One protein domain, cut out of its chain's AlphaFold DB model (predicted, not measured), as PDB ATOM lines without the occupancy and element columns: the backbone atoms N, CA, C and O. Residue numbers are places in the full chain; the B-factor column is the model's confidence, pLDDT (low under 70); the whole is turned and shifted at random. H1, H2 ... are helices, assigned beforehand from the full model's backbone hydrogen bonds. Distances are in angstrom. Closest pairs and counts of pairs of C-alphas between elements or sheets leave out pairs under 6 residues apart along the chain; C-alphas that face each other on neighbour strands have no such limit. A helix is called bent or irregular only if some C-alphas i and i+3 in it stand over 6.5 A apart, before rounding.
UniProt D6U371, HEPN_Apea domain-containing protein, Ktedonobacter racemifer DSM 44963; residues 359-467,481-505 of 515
ATOM      1  N   HIS A 359     -40.825 -63.945 -31.203       87.75
ATOM      2  CA  HIS A 359     -39.969 -62.791 -30.905       87.75
ATOM      3  C   HIS A 359     -40.181 -61.655 -31.927       87.75
ATOM      4  O   HIS A 359     -40.378 -61.910 -33.117       87.75
ATOM      5  N   ASN A 360     -40.064 -60.379 -31.526       89.44
ATOM      6  CA  ASN A 360     -40.250 -59.236 -32.445       89.44
ATOM      7  C   ASN A 360     -39.267 -59.247 -33.632       89.44
ATOM      8  O   ASN A 360     -39.638 -58.910 -34.752       89.44
ATOM      9  N   GLN A 361     -38.046 -59.746 -33.426       90.81
ATOM     10  CA  GLN A 361     -37.088 -60.013 -34.512       90.81
ATOM     11  C   GLN A 361     -37.658 -60.957 -35.592       90.81
ATOM     12  O   GLN A 361     -37.457 -60.736 -36.789       90.81
ATOM     13  N   GLU A 362     -38.382 -62.004 -35.191       90.81
ATOM     14  CA  GLU A 362     -39.014 -62.946 -36.121       90.81
ATOM     15  C   GLU A 362     -40.206 -62.303 -36.834       90.81
ATOM     16  O   GLU A 362     -40.344 -62.462 -38.050       90.81
ATOM     17  N   ARG A 363     -41.016 -61.501 -36.122       91.44
ATOM     18  CA  ARG A 363     -42.103 -60.707 -36.726       91.44
ATOM     19  C   ARG A 363     -41.576 -59.777 -37.818       91.44
ATOM     20  O   ARG A 363     -42.069 -59.811 -38.944       91.44
ATOM     21  N   LEU A 364     -40.534 -59.002 -37.520       93.06
ATOM     22  CA  LEU A 364     -39.894 -58.088 -38.473       93.06
ATOM     23  C   LEU A 364     -39.313 -58.835 -39.681       93.06
ATOM     24  O   LEU A 364     -39.489 -58.414 -40.824       93.06
ATOM     25  N   SER A 365     -38.690 -59.994 -39.452       93.81
ATOM     26  CA  SER A 365     -38.181 -60.850 -40.530       93.81
ATOM     27  C   SER A 365     -39.313 -61.384 -41.423       93.81
ATOM     28  O   SER A 365     -39.184 -61.412 -42.650       93.81
ATOM     29  N   LYS A 366     -40.459 -61.759 -40.833       94.06
ATOM     30  CA  LYS A 366     -41.668 -62.172 -41.565       94.06
ATOM     31  C   LYS A 366     -42.231 -61.023 -42.403       94.06
ATOM     32  O   LYS A 366     -42.544 -61.249 -43.572       94.06
ATOM     33  N   ILE A 367     -42.308 -59.811 -41.849       94.69
ATOM     34  CA  ILE A 367     -42.736 -58.599 -42.567       94.69
ATOM     35  C   ILE A 367     -41.835 -58.358 -43.777       94.69
ATOM     36  O   ILE A 367     -42.331 -58.228 -44.894       94.69
ATOM     37  N   LEU A 368     -40.514 -58.384 -43.585       95.44
ATOM     38  CA  LEU A 368     -39.555 -58.196 -44.671       95.44
ATOM     39  C   LEU A 368     -39.733 -59.246 -45.778       95.44
ATOM     40  O   LEU A 368     -39.725 -58.917 -46.964       95.44
ATOM     41  N   ARG A 369     -39.935 -60.515 -45.402       95.31
ATOM     42  CA  ARG A 369     -40.189 -61.600 -46.359       95.31
ATOM     43  C   ARG A 369     -41.449 -61.342 -47.186       95.31
ATOM     44  O   ARG A 369     -41.401 -61.543 -48.395       95.31
ATOM     45  N   LEU A 370     -42.544 -60.914 -46.555       94.12
ATOM     46  CA  LEU A 370     -43.821 -60.626 -47.222       94.12
ATOM     47  C   LEU A 370     -43.716 -59.414 -48.158       94.12
ATOM     48  O   LEU A 370     -44.128 -59.492 -49.314       94.12
ATOM     49  N   LEU A 371     -43.069 -58.332 -47.717       93.19
ATOM     50  CA  LEU A 371     -42.834 -57.146 -48.550       93.19
ATOM     51  C   LEU A 371     -41.952 -57.443 -49.772       93.19
ATOM     52  O   LEU A 371     -42.122 -56.834 -50.829       93.19
ATOM     53  N   ASN A 372     -41.048 -58.417 -49.677       92.19
ATOM     54  CA  ASN A 372     -40.161 -58.795 -50.776       92.19
ATOM     55  C   ASN A 372     -40.784 -59.785 -51.785       92.19
ATOM     56  O   ASN A 372     -40.116 -60.160 -52.753       92.19
ATOM     57  N   GLN A 373     -42.048 -60.200 -51.618       92.00
ATOM     58  CA  GLN A 373     -42.733 -61.107 -52.552       92.00
ATOM     59  C   GLN A 373     -43.100 -60.413 -53.872       92.00
ATOM     60  O   GLN A 373     -44.230 -59.984 -54.084       92.00
ATOM     61  N   LYS A 374     -42.145 -60.340 -54.807       88.62
ATOM     62  CA  LYS A 374     -42.310 -59.663 -56.111       88.62
ATOM     63  C   LYS A 374     -43.416 -60.240 -57.009       88.62
ATOM     64  O   LYS A 374     -43.770 -59.610 -57.996       88.62
ATOM     65  N   THR A 375     -43.942 -61.421 -56.690       89.81
ATOM     66  CA  THR A 375     -45.075 -62.039 -57.393       89.81
ATOM     67  C   THR A 375     -46.414 -61.365 -57.081       89.81
ATOM     68  O   THR A 375     -47.361 -61.548 -57.837       89.81
ATOM     69  N   GLN A 376     -46.504 -60.589 -55.994       89.00
ATOM     70  CA  GLN A 376     -47.721 -59.902 -55.563       89.00
ATOM     71  C   GLN A 376     -47.669 -58.398 -55.849       89.00
ATOM     72  O   GLN A 376     -46.612 -57.756 -55.780       89.00
ATOM     73  N   LEU A 377     -48.843 -57.812 -56.104       90.88
ATOM     74  CA  LEU A 377     -48.983 -56.365 -56.257       90.88
ATOM     75  C   LEU A 377     -48.593 -55.634 -54.953       90.88
ATOM     76  O   LEU A 377     -48.796 -56.183 -53.865       90.88
ATOM     77  N   PRO A 378     -48.021 -54.416 -55.020       89.44
ATOM     78  CA  PRO A 378     -47.590 -53.669 -53.833       89.44
ATOM     79  C   PRO A 378     -48.688 -53.485 -52.772       89.44
ATOM     80  O   PRO A 378     -48.424 -53.638 -51.581       89.44
ATOM     81  N   GLU A 379     -49.933 -53.247 -53.184       88.56
ATOM     82  CA  GLU A 379     -51.078 -53.081 -52.283       88.56
ATOM     83  C   GLU A 379     -51.387 -54.376 -51.526       88.56
ATOM     84  O   GLU A 379     -51.667 -54.354 -50.329       88.56
ATOM     85  N   GLN A 380     -51.296 -55.519 -52.213       88.00
ATOM     86  CA  GLN A 380     -51.510 -56.837 -51.614       88.00
ATOM     87  C   GLN A 380     -50.403 -57.180 -50.617       88.00
ATOM     88  O   GLN A 380     -50.688 -57.750 -49.568       88.00
ATOM     89  N   ARG A 381     -49.159 -56.782 -50.908       91.19
ATOM     90  CA  ARG A 381     -48.025 -56.944 -49.987       91.19
ATOM     91  C   ARG A 381     -48.179 -56.115 -48.716       91.19
ATOM     92  O   ARG A 381     -47.889 -56.606 -47.633       91.19
ATOM     93  N   LEU A 382     -48.653 -54.871 -48.825       90.31
ATOM     94  CA  LEU A 382     -48.940 -54.045 -47.645       90.31
ATOM     95  C   LEU A 382     -50.126 -54.590 -46.848       90.31
ATOM     96  O   LEU A 382     -50.107 -54.575 -45.622       90.31
ATOM     97  N   HIS A 383     -51.141 -55.112 -47.534       88.88
ATOM     98  CA  HIS A 383     -52.269 -55.744 -46.867       88.88
ATOM     99  C   HIS A 383     -51.857 -57.027 -46.131       88.88
ATOM    100  O   HIS A 383     -52.302 -57.259 -45.011       88.88
ATOM    101  N   SER A 384     -50.963 -57.835 -46.711       88.94
ATOM    102  CA  SER A 384     -50.541 -59.115 -46.127       88.94
ATOM    103  C   SER A 384     -49.681 -58.976 -44.869       88.94
ATOM    104  O   SER A 384     -49.603 -59.921 -44.085       88.94
ATOM    105  N   ILE A 385     -49.063 -57.814 -44.638       92.69
ATOM    106  CA  ILE A 385     -48.304 -57.547 -43.408       92.69
ATOM    107  C   ILE A 385     -49.152 -56.953 -42.280       92.69
ATOM    108  O   ILE A 385     -48.681 -56.930 -41.148       92.69
ATOM    109  N   ALA A 386     -50.374 -56.486 -42.552       89.00
ATOM    110  CA  ALA A 386     -51.160 -55.708 -41.594       89.00
ATOM    111  C   ALA A 386     -51.412 -56.454 -40.271       89.00
ATOM    112  O   ALA A 386     -51.258 -55.877 -39.199       89.00
ATOM    113  N   GLU A 387     -51.708 -57.752 -40.336       86.06
ATOM    114  CA  GLU A 387     -51.898 -58.602 -39.154       86.06
ATOM    115  C   GLU A 387     -50.615 -58.724 -38.317       86.06
ATOM    116  O   GLU A 387     -50.634 -58.468 -37.118       86.06
ATOM    117  N   VAL A 388     -49.475 -58.996 -38.963       89.62
ATOM    118  CA  VAL A 388     -48.169 -59.120 -38.283       89.62
ATOM    119  C   VAL A 388     -47.743 -57.796 -37.644       89.62
ATOM    120  O   VAL A 388     -47.054 -57.782 -36.626       89.62
ATOM    121  N   VAL A 389     -48.143 -56.678 -38.249       90.00
ATOM    122  CA  VAL A 389     -47.899 -55.334 -37.729       90.00
ATOM    123  C   VAL A 389     -48.765 -55.038 -36.503       90.00
ATOM    124  O   VAL A 389     -48.251 -54.484 -35.535       90.00
ATOM    125  N   ASN A 390     -50.036 -55.445 -36.504       86.81
ATOM    126  CA  ASN A 390     -50.881 -55.339 -35.311       86.81
ATOM    127  C   ASN A 390     -50.317 -56.203 -34.171       86.81
ATOM    128  O   ASN A 390     -50.181 -55.718 -33.054       86.81
ATOM    129  N   ASP A 391     -49.861 -57.425 -34.462       84.94
ATOM    130  CA  ASP A 391     -49.205 -58.260 -33.450       84.94
ATOM    131  C   ASP A 391     -47.929 -57.600 -32.911       84.94
ATOM    132  O   ASP A 391     -47.632 -57.691 -31.723       84.94
ATOM    133  N   LEU A 392     -47.150 -56.929 -33.763       87.12
ATOM    134  CA  LEU A 392     -45.979 -56.175 -33.318       87.12
ATOM    135  C   LEU A 392     -46.377 -55.042 -32.356       87.12
ATOM    136  O   LEU A 392     -45.671 -54.810 -31.377       87.12
ATOM    137  N   HIS A 393     -47.516 -54.386 -32.600       83.25
ATOM    138  CA  HIS A 393     -48.062 -53.345 -31.730       83.25
ATOM    139  C   HIS A 393     -48.462 -53.852 -30.358       83.25
ATOM    140  O   HIS A 393     -48.011 -53.298 -29.352       83.25
ATOM    141  N   ASP A 394     -49.235 -54.931 -30.325       80.25
ATOM    142  CA  ASP A 394     -49.764 -55.487 -29.084       80.25
ATOM    143  C   ASP A 394     -48.636 -55.996 -28.159       80.25
ATOM    144  O   ASP A 394     -48.777 -56.003 -26.936       80.25
ATOM    145  N   HIS A 395     -47.475 -56.350 -28.731       75.69
ATOM    146  CA  HIS A 395     -46.324 -56.922 -28.017       75.69
ATOM    147  C   HIS A 395     -45.113 -55.968 -27.910       75.69
ATOM    148  O   HIS A 395     -44.060 -56.358 -27.401       75.69
ATOM    149  N   HIS A 396     -45.240 -54.712 -28.357       67.19
ATOM    150  CA  HIS A 396     -44.197 -53.679 -28.245       67.19
ATOM    151  C   HIS A 396     -43.793 -53.302 -26.798       67.19
ATOM    152  O   HIS A 396     -42.620 -53.013 -26.590       67.19
ATOM    153  N   PRO A 397     -44.661 -53.322 -25.760       61.56
ATOM    154  CA  PRO A 397     -44.245 -52.869 -24.427       61.56
ATOM    155  C   PRO A 397     -43.335 -53.847 -23.653       61.56
ATOM    156  O   PRO A 397     -43.070 -53.622 -22.472       61.56
ATOM    157  N   TRP A 398     -42.884 -54.952 -24.257       57.41
ATOM    158  CA  TRP A 398     -42.199 -56.032 -23.543       57.41
ATOM    159  C   TRP A 398     -40.672 -55.916 -23.681       57.41
ATOM    160  O   TRP A 398     -40.138 -55.693 -24.763       57.41
ATOM    161  N   SER A 399     -39.960 -56.130 -22.572       55.41
ATOM    162  CA  SER A 399     -38.513 -55.947 -22.334       55.41
ATOM    163  C   SER A 399     -37.541 -56.790 -23.188       55.41
ATOM    164  O   SER A 399     -36.367 -56.919 -22.846       55.41
ATOM    165  N   SER A 400     -37.997 -57.383 -24.296       60.50
ATOM    166  CA  SER A 400     -37.183 -58.207 -25.206       60.50
ATOM    167  C   SER A 400     -36.600 -57.433 -26.391       60.50
ATOM    168  O   SER A 400     -35.870 -58.003 -27.208       60.50
ATOM    169  N   GLU A 401     -36.880 -56.132 -26.485       68.31
ATOM    170  CA  GLU A 401     -36.485 -55.325 -27.631       68.31
ATOM    171  C   GLU A 401     -34.968 -55.332 -27.855       68.31
ATOM    172  O   GLU A 401     -34.555 -55.331 -29.016       68.31
ATOM    173  N   ASP A 402     -34.139 -55.412 -26.804       72.25
ATOM    174  CA  ASP A 402     -32.661 -55.351 -26.845       72.25
ATOM    175  C   ASP A 402     -31.995 -56.323 -27.831       72.25
ATOM    176  O   ASP A 402     -30.865 -56.101 -28.270       72.25
ATOM    177  N   ARG A 403     -32.697 -57.395 -28.216       79.94
ATOM    178  CA  ARG A 403     -32.215 -58.419 -29.156       79.94
ATOM    179  C   ARG A 403     -32.613 -58.174 -30.614       79.94
ATOM    180  O   ARG A 403     -32.235 -58.959 -31.481       79.94
ATOM    181  N   ILE A 404     -33.380 -57.122 -30.895       87.06
ATOM    182  CA  ILE A 404     -33.743 -56.726 -32.261       87.06
ATOM    183  C   ILE A 404     -32.521 -56.121 -32.955       87.06
ATOM    184  O   ILE A 404     -31.866 -55.232 -32.412       87.06
ATOM    185  N   LEU A 405     -32.226 -56.595 -34.164       90.31
ATOM    186  CA  LEU A 405     -31.091 -56.140 -34.962       90.31
ATOM    187  C   LEU A 405     -31.440 -54.854 -35.721       90.31
ATOM    188  O   LEU A 405     -32.419 -54.815 -36.473       90.31
ATOM    189  N   SER A 406     -30.603 -53.826 -35.592       89.75
ATOM    190  CA  SER A 406     -30.779 -52.536 -36.272       89.75
ATOM    191  C   SER A 406     -30.812 -52.684 -37.793       89.75
ATOM    192  O   SER A 406     -31.582 -52.007 -38.470       89.75
ATOM    193  N   GLU A 407     -30.064 -53.638 -38.351       91.62
ATOM    194  CA  GLU A 407     -30.097 -53.960 -39.780       91.62
ATOM    195  C   GLU A 407     -31.487 -54.427 -40.226       91.62
ATOM    196  O   GLU A 407     -31.930 -54.100 -41.327       91.62
ATOM    197  N   THR A 408     -32.193 -55.167 -39.365       92.38
ATOM    198  CA  THR A 408     -33.550 -55.648 -39.659       92.38
ATOM    199  C   THR A 408     -34.544 -54.494 -39.630       92.38
ATOM    200  O   THR A 408     -35.366 -54.384 -40.536       92.38
ATOM    201  N   LEU A 409     -34.433 -53.605 -38.641       91.44
ATOM    202  CA  LEU A 409     -35.258 -52.398 -38.539       91.44
ATOM    203  C   LEU A 409     -35.090 -51.501 -39.771       91.44
ATOM    204  O   LEU A 409     -36.077 -51.136 -40.411       91.44
ATOM    205  N   VAL A 410     -33.843 -51.233 -40.173       92.62
ATOM    206  CA  VAL A 410     -33.535 -50.451 -41.379       92.62
ATOM    207  C   VAL A 410     -34.069 -51.129 -42.640       92.62
ATOM    208  O   VAL A 410     -34.649 -50.465 -43.500       92.62
ATOM    209  N   ALA A 411     -33.904 -52.449 -42.765       93.88
ATOM    210  CA  ALA A 411     -34.400 -53.195 -43.917       93.88
ATOM    211  C   ALA A 411     -35.931 -53.151 -44.021       93.88
ATOM    212  O   ALA A 411     -36.458 -52.936 -45.115       93.88
ATOM    213  N   VAL A 412     -36.644 -53.314 -42.900       94.50
ATOM    214  CA  VAL A 412     -38.110 -53.215 -42.843       94.50
ATOM    215  C   VAL A 412     -38.567 -51.797 -43.180       94.50
ATOM    216  O   VAL A 412     -39.405 -51.643 -44.068       94.50
ATOM    217  N   GLY A 413     -37.977 -50.773 -42.554       92.62
ATOM    218  CA  GLY A 413     -38.292 -49.367 -42.823       92.62
ATOM    219  C   GLY A 413     -38.084 -48.984 -44.292       92.62
ATOM    220  O   GLY A 413     -38.950 -48.377 -44.918       92.62
ATOM    221  N   ASN A 414     -36.976 -49.415 -44.897       93.75
ATOM    222  CA  ASN A 414     -36.719 -49.187 -46.319       93.75
ATOM    223  C   ASN A 414     -37.731 -49.932 -47.210       93.75
ATOM    224  O   ASN A 414     -38.317 -49.349 -48.123       93.75
ATOM    225  N   SER A 415     -37.965 -51.220 -46.939       94.19
ATOM    226  CA  SER A 415     -38.846 -52.063 -47.758       94.19
ATOM    227  C   SER A 415     -40.304 -51.596 -47.707       94.19
ATOM    228  O   SER A 415     -40.988 -51.592 -48.736       94.19
ATOM    229  N   VAL A 416     -40.782 -51.134 -46.544       93.81
ATOM    230  CA  VAL A 416     -42.157 -50.639 -46.397       93.81
ATOM    231  C   VAL A 416     -42.361 -49.318 -47.145       93.81
ATOM    232  O   VAL A 416     -43.361 -49.182 -47.846       93.81
ATOM    233  N   ILE A 417     -41.387 -48.397 -47.107       91.62
ATOM    234  CA  ILE A 417     -41.427 -47.146 -47.886       91.62
ATOM    235  C   ILE A 417     -41.422 -47.448 -49.380       91.62
ATOM    236  O   ILE A 417     -42.275 -46.950 -50.109       91.62
ATOM    237  N   GLN A 418     -40.495 -48.286 -49.851       92.25
ATOM    238  CA  GLN A 418     -40.411 -48.632 -51.273       92.25
ATOM    239  C   GLN A 418     -41.690 -49.306 -51.773       92.25
ATOM    240  O   GLN A 418     -42.168 -49.001 -52.866       92.25
ATOM    241  N   THR A 419     -42.267 -50.203 -50.970       92.25
ATOM    242  CA  THR A 419     -43.528 -50.869 -51.317       92.25
ATOM    243  C   THR A 419     -44.690 -49.877 -51.323       92.25
ATOM    244  O   THR A 419     -45.521 -49.945 -52.222       92.25
ATOM    245  N   TYR A 420     -44.719 -48.922 -50.389       90.75
ATOM    246  CA  TYR A 420     -45.714 -47.851 -50.370       90.75
ATOM    247  C   TYR A 420     -45.593 -46.920 -51.576       90.75
ATOM    248  O   TYR A 420     -46.588 -46.672 -52.234       90.75
ATOM    249  N   LEU A 421     -44.398 -46.476 -51.966       89.44
ATOM    250  CA  LEU A 421     -44.237 -45.661 -53.178       89.44
ATOM    251  C   LEU A 421     -44.655 -46.409 -54.449       89.44
ATOM    252  O   LEU A 421     -45.186 -45.807 -55.382       89.44
ATOM    253  N   ALA A 422     -44.453 -47.728 -54.488       89.56
ATOM    254  CA  ALA A 422     -44.861 -48.553 -55.618       89.56
ATOM    255  C   ALA A 422     -46.390 -48.628 -55.805       89.56
ATOM    256  O   ALA A 422     -46.822 -48.943 -56.913       89.56
ATOM    257  N   THR A 423     -47.199 -48.292 -54.787       86.75
ATOM    258  CA  THR A 423     -48.663 -48.137 -54.935       86.75
ATOM    259  C   THR A 423     -49.064 -46.806 -55.585       86.75
ATOM    260  O   THR A 423     -50.245 -46.572 -55.833       86.75
ATOM    261  N   LYS A 424     -48.093 -45.927 -55.885       86.50
ATOM    262  CA  LYS A 424     -48.291 -44.568 -56.423       86.50
ATOM    263  C   LYS A 424     -49.244 -43.714 -55.565       86.50
ATOM    264  O   LYS A 424     -50.262 -43.232 -56.069       86.50
ATOM    265  N   PRO A 425     -48.937 -43.521 -54.271       84.25
ATOM    266  CA  PRO A 425     -49.750 -42.694 -53.392       84.25
ATOM    267  C   PRO A 425     -49.698 -41.224 -53.827       84.25
ATOM    268  O   PRO A 425     -48.681 -40.749 -54.331       84.25
ATOM    269  N   GLN A 426     -50.784 -40.482 -53.600       83.62
ATOM    270  CA  GLN A 426     -50.793 -39.030 -53.791       83.62
ATOM    271  C   GLN A 426     -50.069 -38.361 -52.615       83.62
ATOM    272  O   GLN A 426     -50.642 -38.203 -51.539       83.62
ATOM    273  N   LEU A 427     -48.801 -38.006 -52.816       80.94
ATOM    274  CA  LEU A 427     -47.975 -37.297 -51.838       80.94
ATOM    275  C   LEU A 427     -47.836 -35.817 -52.214       80.94
ATOM    276  O   LEU A 427     -47.938 -35.452 -53.384       80.94
ATOM    277  N   SER A 428     -47.602 -34.953 -51.222       84.06
ATOM    278  CA  SER A 428     -47.171 -33.581 -51.503       84.06
ATOM    279  C   SER A 428     -45.738 -33.583 -52.044       84.06
ATOM    280  O   SER A 428     -44.931 -34.431 -51.668       84.06
ATOM    281  N   GLU A 429     -45.396 -32.601 -52.878       82.81
ATOM    282  CA  GLU A 429     -44.053 -32.457 -53.471       82.81
ATOM    283  C   GLU A 429     -42.941 -32.429 -52.403       82.81
ATOM    284  O   GLU A 429     -41.878 -33.033 -52.556       82.81
ATOM    285  N   GLN A 430     -43.228 -31.802 -51.258       84.19
ATOM    286  CA  GLN A 430     -42.342 -31.780 -50.096       84.19
ATOM    287  C   GLN A 430     -42.151 -33.176 -49.473       84.19
ATOM    288  O   GLN A 430     -41.028 -33.543 -49.129       84.19
ATOM    289  N   ALA A 431     -43.226 -33.962 -49.337       83.19
ATOM    290  CA  ALA A 431     -43.158 -35.318 -48.795       83.19
ATOM    291  C   ALA A 431     -42.419 -36.267 -49.743       83.19
ATOM    292  O   ALA A 431     -41.598 -37.067 -49.296       83.19
ATOM    293  N   GLU A 432     -42.669 -36.155 -51.047       85.25
ATOM    294  CA  GLU A 432     -41.994 -36.962 -52.060       85.25
ATOM    295  C   GLU A 432     -40.486 -36.680 -52.086       85.25
ATOM    296  O   GLU A 432     -39.688 -37.617 -52.034       85.25
ATOM    297  N   THR A 433     -40.090 -35.403 -52.057       87.50
ATOM    298  CA  THR A 433     -38.675 -34.999 -52.010       87.50
ATOM    299  C   THR A 433     -37.971 -35.566 -50.776       87.50
ATOM    300  O   THR A 433     -36.907 -36.174 -50.896       87.50
ATOM    301  N   LEU A 434     -38.586 -35.434 -49.594       87.25
ATOM    302  CA  LEU A 434     -38.019 -35.934 -48.340       87.25
ATOM    303  C   LEU A 434     -37.868 -37.461 -48.344       87.25
ATOM    304  O   LEU A 434     -36.845 -37.993 -47.912       87.25
ATOM    305  N   VAL A 435     -38.874 -38.182 -48.845       87.50
ATOM    306  CA  VAL A 435     -38.828 -39.645 -48.930       87.50
ATOM    307  C   VAL A 435     -37.716 -40.105 -49.880       87.50
ATOM    308  O   VAL A 435     -36.983 -41.036 -49.542       87.50
ATOM    309  N   GLN A 436     -37.547 -39.453 -51.036       88.31
ATOM    310  CA  GLN A 436     -36.468 -39.778 -51.977       88.31
ATOM    311  C   GLN A 436     -35.081 -39.494 -51.386       88.31
ATOM    312  O   GLN A 436     -34.180 -40.326 -51.518       88.31
ATOM    313  N   GLU A 437     -34.914 -38.370 -50.682       89.56
ATOM    314  CA  GLU A 437     -33.659 -38.026 -50.002       89.56
ATOM    315  C   GLU A 437     -33.270 -39.101 -48.977       89.56
ATOM    316  O   GLU A 437     -32.140 -39.593 -48.970       89.56
ATOM    317  N   VAL A 438     -34.220 -39.528 -48.145       87.56
ATOM    318  CA  VAL A 438     -33.967 -40.563 -47.139       87.56
ATOM    319  C   VAL A 438     -33.669 -41.911 -47.791       87.56
ATOM    320  O   VAL A 438     -32.723 -42.578 -47.379       87.56
ATOM    321  N   LEU A 439     -34.393 -42.314 -48.841       89.25
ATOM    322  CA  LEU A 439     -34.077 -43.547 -49.574       89.25
ATOM    323  C   LEU A 439     -32.652 -43.526 -50.146       89.25
ATOM    324  O   LEU A 439     -31.962 -44.548 -50.102       89.25
ATOM    325  N   GLN A 440     -32.183 -42.373 -50.629       89.75
ATOM    326  CA  GLN A 440     -30.807 -42.199 -51.091       89.75
ATOM    327  C   GLN A 440     -29.801 -42.305 -49.932       89.75
ATOM    328  O   GLN A 440     -28.774 -42.975 -50.060       89.75
ATOM    329  N   GLN A 441     -30.105 -41.710 -48.775       88.56
ATOM    330  CA  GLN A 441     -29.265 -41.806 -47.575       88.56
ATOM    331  C   GLN A 441     -29.200 -43.238 -47.020       88.56
ATOM    332  O   GLN A 441     -28.130 -43.689 -46.614       88.56
ATOM    333  N   LEU A 442     -30.286 -44.012 -47.086       88.25
ATOM    334  CA  LEU A 442     -30.311 -45.413 -46.650       88.25
ATOM    335  C   LEU A 442     -29.407 -46.330 -47.500       88.25
ATOM    336  O   LEU A 442     -28.919 -47.349 -46.998       88.25
ATOM    337  N   GLN A 443     -29.130 -45.965 -48.758       88.69
ATOM    338  CA  GLN A 443     -28.250 -46.717 -49.666       88.69
ATOM    339  C   GLN A 443     -26.753 -46.492 -49.410       88.69
ATOM    340  O   GLN A 443     -25.920 -47.275 -49.876       88.69
ATOM    341  N   ARG A 444     -26.391 -45.452 -48.651       89.94
ATOM    342  CA  ARG A 444     -25.000 -45.137 -48.311       89.94
ATOM    343  C   ARG A 444     -24.378 -46.247 -47.463       89.94
ATOM    344  O   ARG A 444     -24.961 -46.689 -46.473       89.94
ATOM    345  N   LYS A 445     -23.202 -46.736 -47.866       86.00
ATOM    346  CA  LYS A 445     -22.479 -47.816 -47.163       86.00
ATOM    347  C   LYS A 445     -21.630 -47.310 -45.997       86.00
ATOM    348  O   LYS A 445     -21.253 -48.104 -45.148       86.00
ATOM    349  N   ASP A 446     -21.332 -46.016 -45.980       89.06
ATOM    350  CA  ASP A 446     -20.525 -45.331 -44.970       89.06
ATOM    351  C   ASP A 446     -21.299 -44.994 -43.686       89.06
ATOM    352  O   ASP A 446     -20.690 -44.583 -42.706       89.06
ATOM    353  N   ILE A 447     -22.619 -45.191 -43.682       88.31
ATOM    354  CA  ILE A 447     -23.496 -44.916 -42.539       88.31
ATOM    355  C   ILE A 447     -23.873 -46.239 -41.868       88.31
ATOM    356  O   ILE A 447     -24.309 -47.181 -42.543       88.31
ATOM    357  N   SER A 448     -23.724 -46.309 -40.546       88.75
ATOM    358  CA  SER A 448     -24.090 -47.491 -39.758       88.75
ATOM    359  C   SER A 448     -25.607 -47.736 -39.750       88.75
ATOM    360  O   SER A 448     -26.404 -46.844 -40.038       88.75
ATOM    361  N   ALA A 449     -26.038 -48.958 -39.419       85.50
ATOM    362  CA  ALA A 449     -27.467 -49.266 -39.312       85.50
ATOM    363  C   ALA A 449     -28.158 -48.439 -38.212       85.50
ATOM    364  O   ALA A 449     -29.271 -47.974 -38.427       85.50
ATOM    365  N   ASP A 450     -27.479 -48.199 -37.085       84.50
ATOM    366  CA  ASP A 450     -27.999 -47.385 -35.979       84.50
ATOM    367  C   ASP A 450     -28.220 -45.922 -36.412       84.50
ATOM    368  O   ASP A 450     -29.266 -45.346 -36.135       84.50
ATOM    369  N   GLU A 451     -27.286 -45.329 -37.162       85.94
ATOM    370  CA  GLU A 451     -27.437 -43.963 -37.699       85.94
ATOM    371  C   GLU A 451     -28.519 -43.860 -38.778       85.94
ATOM    372  O   GLU A 451     -29.153 -42.820 -38.928       85.94
ATOM    373  N   LYS A 452     -28.764 -44.941 -39.526       88.69
ATOM    374  CA  LYS A 452     -29.843 -44.979 -40.519       88.69
ATOM    375  C   LYS A 452     -31.233 -44.934 -39.891       88.69
ATOM    376  O   LYS A 452     -32.172 -44.532 -40.578       88.69
ATOM    377  N   LEU A 453     -31.377 -45.325 -38.621       87.00
ATOM    378  CA  LEU A 453     -32.660 -45.260 -37.920       87.00
ATOM    379  C   LEU A 453     -33.129 -43.813 -37.708       87.00
ATOM    380  O   LEU A 453     -34.318 -43.539 -37.873       87.00
ATOM    381  N   ASP A 454     -32.191 -42.884 -37.477       86.75
ATOM    382  CA  ASP A 454     -32.455 -41.446 -37.298       86.75
ATOM    383  C   ASP A 454     -33.167 -40.828 -38.526       86.75
ATOM    384  O   ASP A 454     -33.876 -39.823 -38.426       86.75
ATOM    385  N   PHE A 455     -33.012 -41.419 -39.717       88.94
ATOM    386  CA  PHE A 455     -33.668 -40.921 -40.929       88.94
ATOM    387  C   PHE A 455     -35.168 -41.234 -40.977       88.94
ATOM    388  O   PHE A 455     -35.927 -40.471 -41.581       88.94
ATOM    389  N   PHE A 456     -35.626 -42.310 -40.326       87.25
ATOM    390  CA  PHE A 456     -37.047 -42.670 -40.320       87.25
ATOM    391  C   PHE A 456     -37.890 -41.736 -39.438       87.25
ATOM    392  O   PHE A 456     -39.046 -41.480 -39.784       87.25
ATOM    393  N   GLU A 457     -37.311 -41.139 -38.384       83.38
ATOM    394  CA  GLU A 457     -37.979 -40.112 -37.562       83.38
ATOM    395  C   GLU A 457     -38.444 -38.909 -38.391       83.38
ATOM    396  O   GLU A 457     -39.480 -38.312 -38.108       83.38
ATOM    397  N   ARG A 458     -37.705 -38.559 -39.451       83.69
ATOM    398  CA  ARG A 458     -38.026 -37.409 -40.315       83.69
ATOM    399  C   ARG A 458     -39.204 -37.695 -41.246       83.69
ATOM    400  O   ARG A 458     -39.959 -36.789 -41.600       83.69
ATOM    401  N   ILE A 459     -39.375 -38.956 -41.641       81.88
ATOM    402  CA  ILE A 459     -40.399 -39.367 -42.606       81.88
ATOM    403  C   ILE A 459     -41.769 -39.497 -41.951       81.88
ATOM    404  O   ILE A 459     -42.758 -39.035 -42.520       81.88
ATOM    405  N   ALA A 460     -41.846 -40.145 -40.786       77.50
ATOM    406  CA  ALA A 460     -43.128 -40.526 -40.193       77.50
ATOM    407  C   ALA A 460     -44.097 -39.334 -39.976       77.50
ATOM    408  O   ALA A 460     -45.263 -39.461 -40.361       77.50
ATOM    409  N   PRO A 461     -43.657 -38.156 -39.476       80.50
ATOM    410  CA  PRO A 461     -44.513 -36.971 -39.337       80.50
ATOM    411  C   PRO A 461     -44.955 -36.375 -40.679       80.50
ATOM    412  O   PRO A 461     -46.051 -35.837 -40.801       80.50
ATOM    413  N   THR A 462     -44.109 -36.469 -41.703       79.62
ATOM    414  CA  THR A 462     -44.381 -35.891 -43.026       79.62
ATOM    415  C   THR A 462     -45.411 -36.727 -43.789       79.62
ATOM    416  O   THR A 462     -46.317 -36.183 -44.418       79.62
ATOM    417  N   LEU A 463     -45.332 -38.059 -43.683       76.12
ATOM    418  CA  LEU A 463     -46.333 -38.963 -44.256       76.12
ATOM    419  C   LEU A 463     -47.676 -38.905 -43.512       76.12
ATOM    420  O   LEU A 463     -48.722 -39.087 -44.134       76.12
ATOM    421  N   SER A 464     -47.677 -38.630 -42.202       73.44
ATOM    422  CA  SER A 464     -48.918 -38.524 -41.424       73.44
ATOM    423  C   SER A 464     -49.692 -37.232 -41.703       73.44
ATOM    424  O   SER A 464     -50.920 -37.249 -41.681       73.44
ATOM    425  N   GLN A 465     -49.022 -36.132 -42.065       69.06
ATOM    426  CA  GLN A 465     -49.687 -34.877 -42.450       69.06
ATOM    427  C   GLN A 465     -50.569 -35.019 -43.704       69.06
ATOM    428  O   GLN A 465     -51.599 -34.345 -43.806       69.06
ATOM    429  N   GLY A 466     -50.245 -35.954 -44.606       57.22
ATOM    430  CA  GLY A 466     -51.065 -36.291 -45.777       57.22
ATOM    431  C   GLY A 466     -52.445 -36.891 -45.451       57.22
ATOM    432  O   GLY A 466     -53.331 -36.866 -46.303       57.22
ATOM    433  N   LEU A 467     -52.669 -37.378 -44.220       51.44
ATOM    434  CA  LEU A 467     -53.948 -37.956 -43.767       51.44
ATOM    435  C   LEU A 467     -55.048 -36.923 -43.495       51.44
ATOM    436  O   LEU A 467     -56.214 -37.295 -43.371       51.44
ATOM    437  N   TYR A 481     -56.332 -49.676 -43.804       67.12
ATOM    438  CA  TYR A 481     -55.650 -48.816 -44.771       67.12
ATOM    439  C   TYR A 481     -54.150 -49.157 -44.845       67.12
ATOM    440  O   TYR A 481     -53.478 -49.077 -43.814       67.12
ATOM    441  N   PRO A 482     -53.587 -49.423 -46.044       77.19
ATOM    442  CA  PRO A 482     -52.151 -49.660 -46.228       77.19
ATOM    443  C   PRO A 482     -51.262 -48.569 -45.616       77.19
ATOM    444  O   PRO A 482     -50.193 -48.860 -45.092       77.19
ATOM    445  N   LEU A 483     -51.722 -47.313 -45.627       82.06
ATOM    446  CA  LEU A 483     -51.004 -46.180 -45.040       82.06
ATOM    447  C   LEU A 483     -50.916 -46.253 -43.505       82.06
ATOM    448  O   LEU A 483     -49.874 -45.920 -42.952       82.06
ATOM    449  N   ALA A 484     -51.958 -46.721 -42.811       83.00
ATOM    450  CA  ALA A 484     -51.915 -46.872 -41.354       83.00
ATOM    451  C   ALA A 484     -50.857 -47.908 -40.940       83.00
ATOM    452  O   ALA A 484     -50.055 -47.658 -40.043       83.00
ATOM    453  N   THR A 485     -50.791 -49.027 -41.667       86.44
ATOM    454  CA  THR A 485     -49.767 -50.066 -41.492       86.44
ATOM    455  C   THR A 485     -48.353 -49.528 -41.739       86.44
ATOM    456  O   THR A 485     -47.440 -49.814 -40.967       86.44
ATOM    457  N   VAL A 486     -48.171 -48.714 -42.787       89.00
ATOM    458  CA  VAL A 486     -46.883 -48.075 -43.119       89.00
ATOM    459  C   VAL A 486     -46.451 -47.109 -42.017       89.00
ATOM    460  O   VAL A 486     -45.323 -47.194 -41.539       89.00
ATOM    461  N   LEU A 487     -47.341 -46.210 -41.587       88.12
ATOM    462  CA  LEU A 487     -47.039 -45.218 -40.552       88.12
ATOM    463  C   LEU A 487     -46.694 -45.872 -39.222       88.12
ATOM    464  O   LEU A 487     -45.726 -45.467 -38.579       88.12
ATOM    465  N   TYR A 488     -47.442 -46.908 -38.841       88.69
ATOM    466  CA  TYR A 488     -47.144 -47.658 -37.636       88.69
ATOM    467  C   TYR A 488     -45.735 -48.260 -37.696       88.69
ATOM    468  O   TYR A 488     -44.933 -48.034 -36.793       88.69
ATOM    469  N   LEU A 489     -45.386 -48.958 -38.782       90.06
ATOM    470  CA  LEU A 489     -44.058 -49.558 -38.917       90.06
ATOM    471  C   LEU A 489     -42.934 -48.526 -38.903       90.06
ATOM    472  O   LEU A 489     -41.898 -48.769 -38.292       90.06
ATOM    473  N   LEU A 490     -43.137 -47.373 -39.540       90.31
ATOM    474  CA  LEU A 490     -42.158 -46.290 -39.500       90.31
ATOM    475  C   LEU A 490     -42.000 -45.723 -38.092       90.31
ATOM    476  O   LEU A 490     -40.872 -45.499 -37.667       90.31
ATOM    477  N   SER A 491     -43.096 -45.561 -37.349       87.75
ATOM    478  CA  SER A 491     -43.038 -45.132 -35.948       87.75
ATOM    479  C   SER A 491     -42.359 -46.163 -35.042       87.75
ATOM    480  O   SER A 491     -41.598 -45.785 -34.159       87.75
ATOM    481  N   TYR A 492     -42.566 -47.458 -35.301       89.00
ATOM    482  CA  TYR A 492     -41.907 -48.546 -34.584       89.00
ATOM    483  C   TYR A 492     -40.396 -48.535 -34.838       89.00
ATOM    484  O   TYR A 492     -39.602 -48.533 -33.903       89.00
ATOM    485  N   VAL A 493     -39.983 -48.478 -36.110       88.44
ATOM    486  CA  VAL A 493     -38.565 -48.442 -36.508       88.44
ATOM    487  C   VAL A 493     -37.862 -47.189 -35.976       88.44
ATOM    488  O   VAL A 493     -36.688 -47.255 -35.619       88.44
ATOM    489  N   ALA A 494     -38.586 -46.075 -35.883       86.56
ATOM    490  CA  ALA A 494     -38.120 -44.811 -35.324       86.56
ATOM    491  C   ALA A 494     -38.364 -44.679 -33.806       86.56
ATOM    492  O   ALA A 494     -38.285 -43.577 -33.267       86.56
ATOM    493  N   SER A 495     -38.694 -45.769 -33.101       86.56
ATOM    494  CA  SER A 495     -38.971 -45.713 -31.665       86.56
ATOM    495  C   SER A 495     -37.739 -45.212 -30.895       86.56
ATOM    496  O   SER A 495     -36.634 -45.733 -31.107       86.56
ATOM    497  N   PRO A 496     -37.901 -44.277 -29.934       81.62
ATOM    498  CA  PRO A 496     -36.803 -43.781 -29.105       81.62
ATOM    499  C   PRO A 496     -36.018 -44.899 -28.413       81.62
ATOM    500  O   PRO A 496     -34.819 -44.759 -28.175       81.62
ATOM    501  N   HIS A 497     -36.659 -46.036 -28.124       81.38
ATOM    502  CA  HIS A 497     -35.986 -47.188 -27.531       81.38
ATOM    503  C   HIS A 497     -34.825 -47.696 -28.407       81.38
ATOM    504  O   HIS A 497     -33.716 -47.888 -27.907       81.38
ATOM    505  N   PHE A 498     -35.014 -47.819 -29.724       81.69
ATOM    506  CA  PHE A 498     -33.940 -48.242 -30.632       81.69
ATOM    507  C   PHE A 498     -32.874 -47.162 -30.808       81.69
ATOM    508  O   PHE A 498     -31.682 -47.468 -30.827       81.69
ATOM    509  N   LEU A 499     -33.285 -45.895 -30.847       76.62
ATOM    510  CA  LEU A 499     -32.377 -44.757 -31.004       76.62
ATOM    511  C   LEU A 499     -31.481 -44.560 -29.773       76.62
ATOM    512  O   LEU A 499     -30.308 -44.203 -29.891       76.62
ATOM    513  N   THR A 500     -31.989 -44.865 -28.575       74.69
ATOM    514  CA  THR A 500     -31.210 -44.779 -27.329       74.69
ATOM    515  C   THR A 500     -30.105 -45.839 -27.218       74.69
ATOM    516  O   THR A 500     -29.120 -45.603 -26.517       74.69
ATOM    517  N   ARG A 501     -30.160 -46.953 -27.972       71.88
ATOM    518  CA  ARG A 501     -29.064 -47.951 -28.008       71.88
ATOM    519  C   ARG A 501     -27.743 -47.383 -28.496       71.88
ATOM    520  O   ARG A 501     -26.689 -47.822 -28.034       71.88
ATOM    521  N   LYS A 502     -27.803 -46.377 -29.367       65.56
ATOM    522  CA  LYS A 502     -26.644 -45.602 -29.827       65.56
ATOM    523  C   LYS A 502     -25.863 -44.995 -28.660       65.56
ATOM    524  O   LYS A 502     -24.643 -44.905 -28.717       65.56
ATOM    525  N   TRP A 503     -26.570 -44.610 -27.599       60.12
ATOM    526  CA  TRP A 503     -26.008 -43.937 -26.431       60.12
ATOM    527  C   TRP A 503     -25.526 -44.917 -25.355       60.12
ATOM    528  O   TRP A 503     -24.639 -44.573 -24.581       60.12
ATOM    529  N   MET A 504     -26.092 -46.130 -25.307       59.84
ATOM    530  CA  MET A 504     -25.752 -47.138 -24.292       59.84
ATOM    531  C   MET A 504     -24.700 -48.162 -24.733       59.84
ATOM    532  O   MET A 504     -24.107 -48.808 -23.870       59.84
ATOM    533  N   ARG A 505     -24.429 -48.335 -26.035       59.38
ATOM    534  CA  ARG A 505     -23.292 -49.159 -26.475       59.38
ATOM    535  C   ARG A 505     -21.991 -48.435 -26.096       59.38
ATOM    536  O   ARG A 505     -21.744 -47.356 -26.635       59.38
TER     537      ARG A 505
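Overview. This is residues 359 to 467 and 481 to 505 of the 515 residues of the protein "HEPN_Apea domain-containing protein" of Ktedonobacter racemifer DSM 44963 (UniProt D6U371). Two helical hairpins, H1 with H2 and H4 with H5, lie on opposite sides of a core made by H3 and H6, and the short last helix H7 lies at one end of the longest axis, touching H5 alone, at residues 450 to 454. H1 to H6 form an up-and-down bundle, each helix running against the one before it. The printed part has 134 residues with seven named helices, H1 to H7 in chain order, and no named strand; the class is all helix. It is compact, with a radius of gyration of the C-alphas of 14.1 A and spans of 39 by 30 by 27 A.

Arrangement. H1, residues 360 to 371, and H2, residues 378 to 394, form a hairpin at a shallow tilt of 10 degrees; their closest C-alphas, of Leu 371 and Arg 381, are 5.4 A apart. H3, residues 406 to 422, is the hub, touching five helices. H1 touches it the same way at 29 degrees, with C-alphas 368 and 412 closest at 5.5 A. H2 touches it with residues 378 to 382 alone, closest at C-alphas 378 and 419, 5.5 A. H4, residues 429 to 442, only just touches H3, with 3 pairs of C-alphas within 8 A, Asn 414 and Leu 439 closest at 7.0 A. H5, residues 449 to 467, forms a hairpin with H4 at 16 degrees, C-alphas 431 and 462 closest at 5.9 A. H6, residues 482 to 493, touches H3 opposite ways at 21 degrees, C-alphas 409 and 493 closest at 5.5 A. H6 also touches H2, at C-alphas 382 and 482, 5.6 A, and H5, at C-alphas 460 and 490, 5.9 A. H7, residues 496 to 504, touches H5 at residues 450 to 454 alone, C-alphas 450 and 502 closest at 6.5 A. H1 is apart from H4 and H5. Every O i to N i+4 pair is within hydrogen-bond range in H1, H3, H4 and H6, against 10 of 13 in H2, 5 of 15 in H5 and 2 of 5 in H7; O i to N i+3 pairs within range are 9 of 16 in H5 and 5 of 6 in H7.

Along the chain. H1 begins at C-alpha 360 (-40.250, -59.236, -32.445). H2 is 24.9 A long, kinks by 36 degrees near residue 385, and is irregular, C-alphas 384 and 387 being 7.1 A apart. H3 is 24.3 A and H4 20.1 A long. H5 is 29.1 A long, kinks by 26 degrees near residue 456, and is only just irregular, C-alphas 458 and 461 being 6.6 A apart. H7 ends at C-alpha 504 (-25.752, -47.138, -24.292).

Size, cuts and confidence. The two C-alphas farthest apart, of Thr 375 and Met 504, are 41.1 A apart. Residues 468 to 480 are not printed, and C-alphas 467 and 481 are 11.0 A apart across this cut. The link H2 to H3 is long; H6 to H7 is tight. Mean pLDDT of the printed part is 84.6, under 70 at residues 396 to 401, 465 to 467, 481 and 502 to 505.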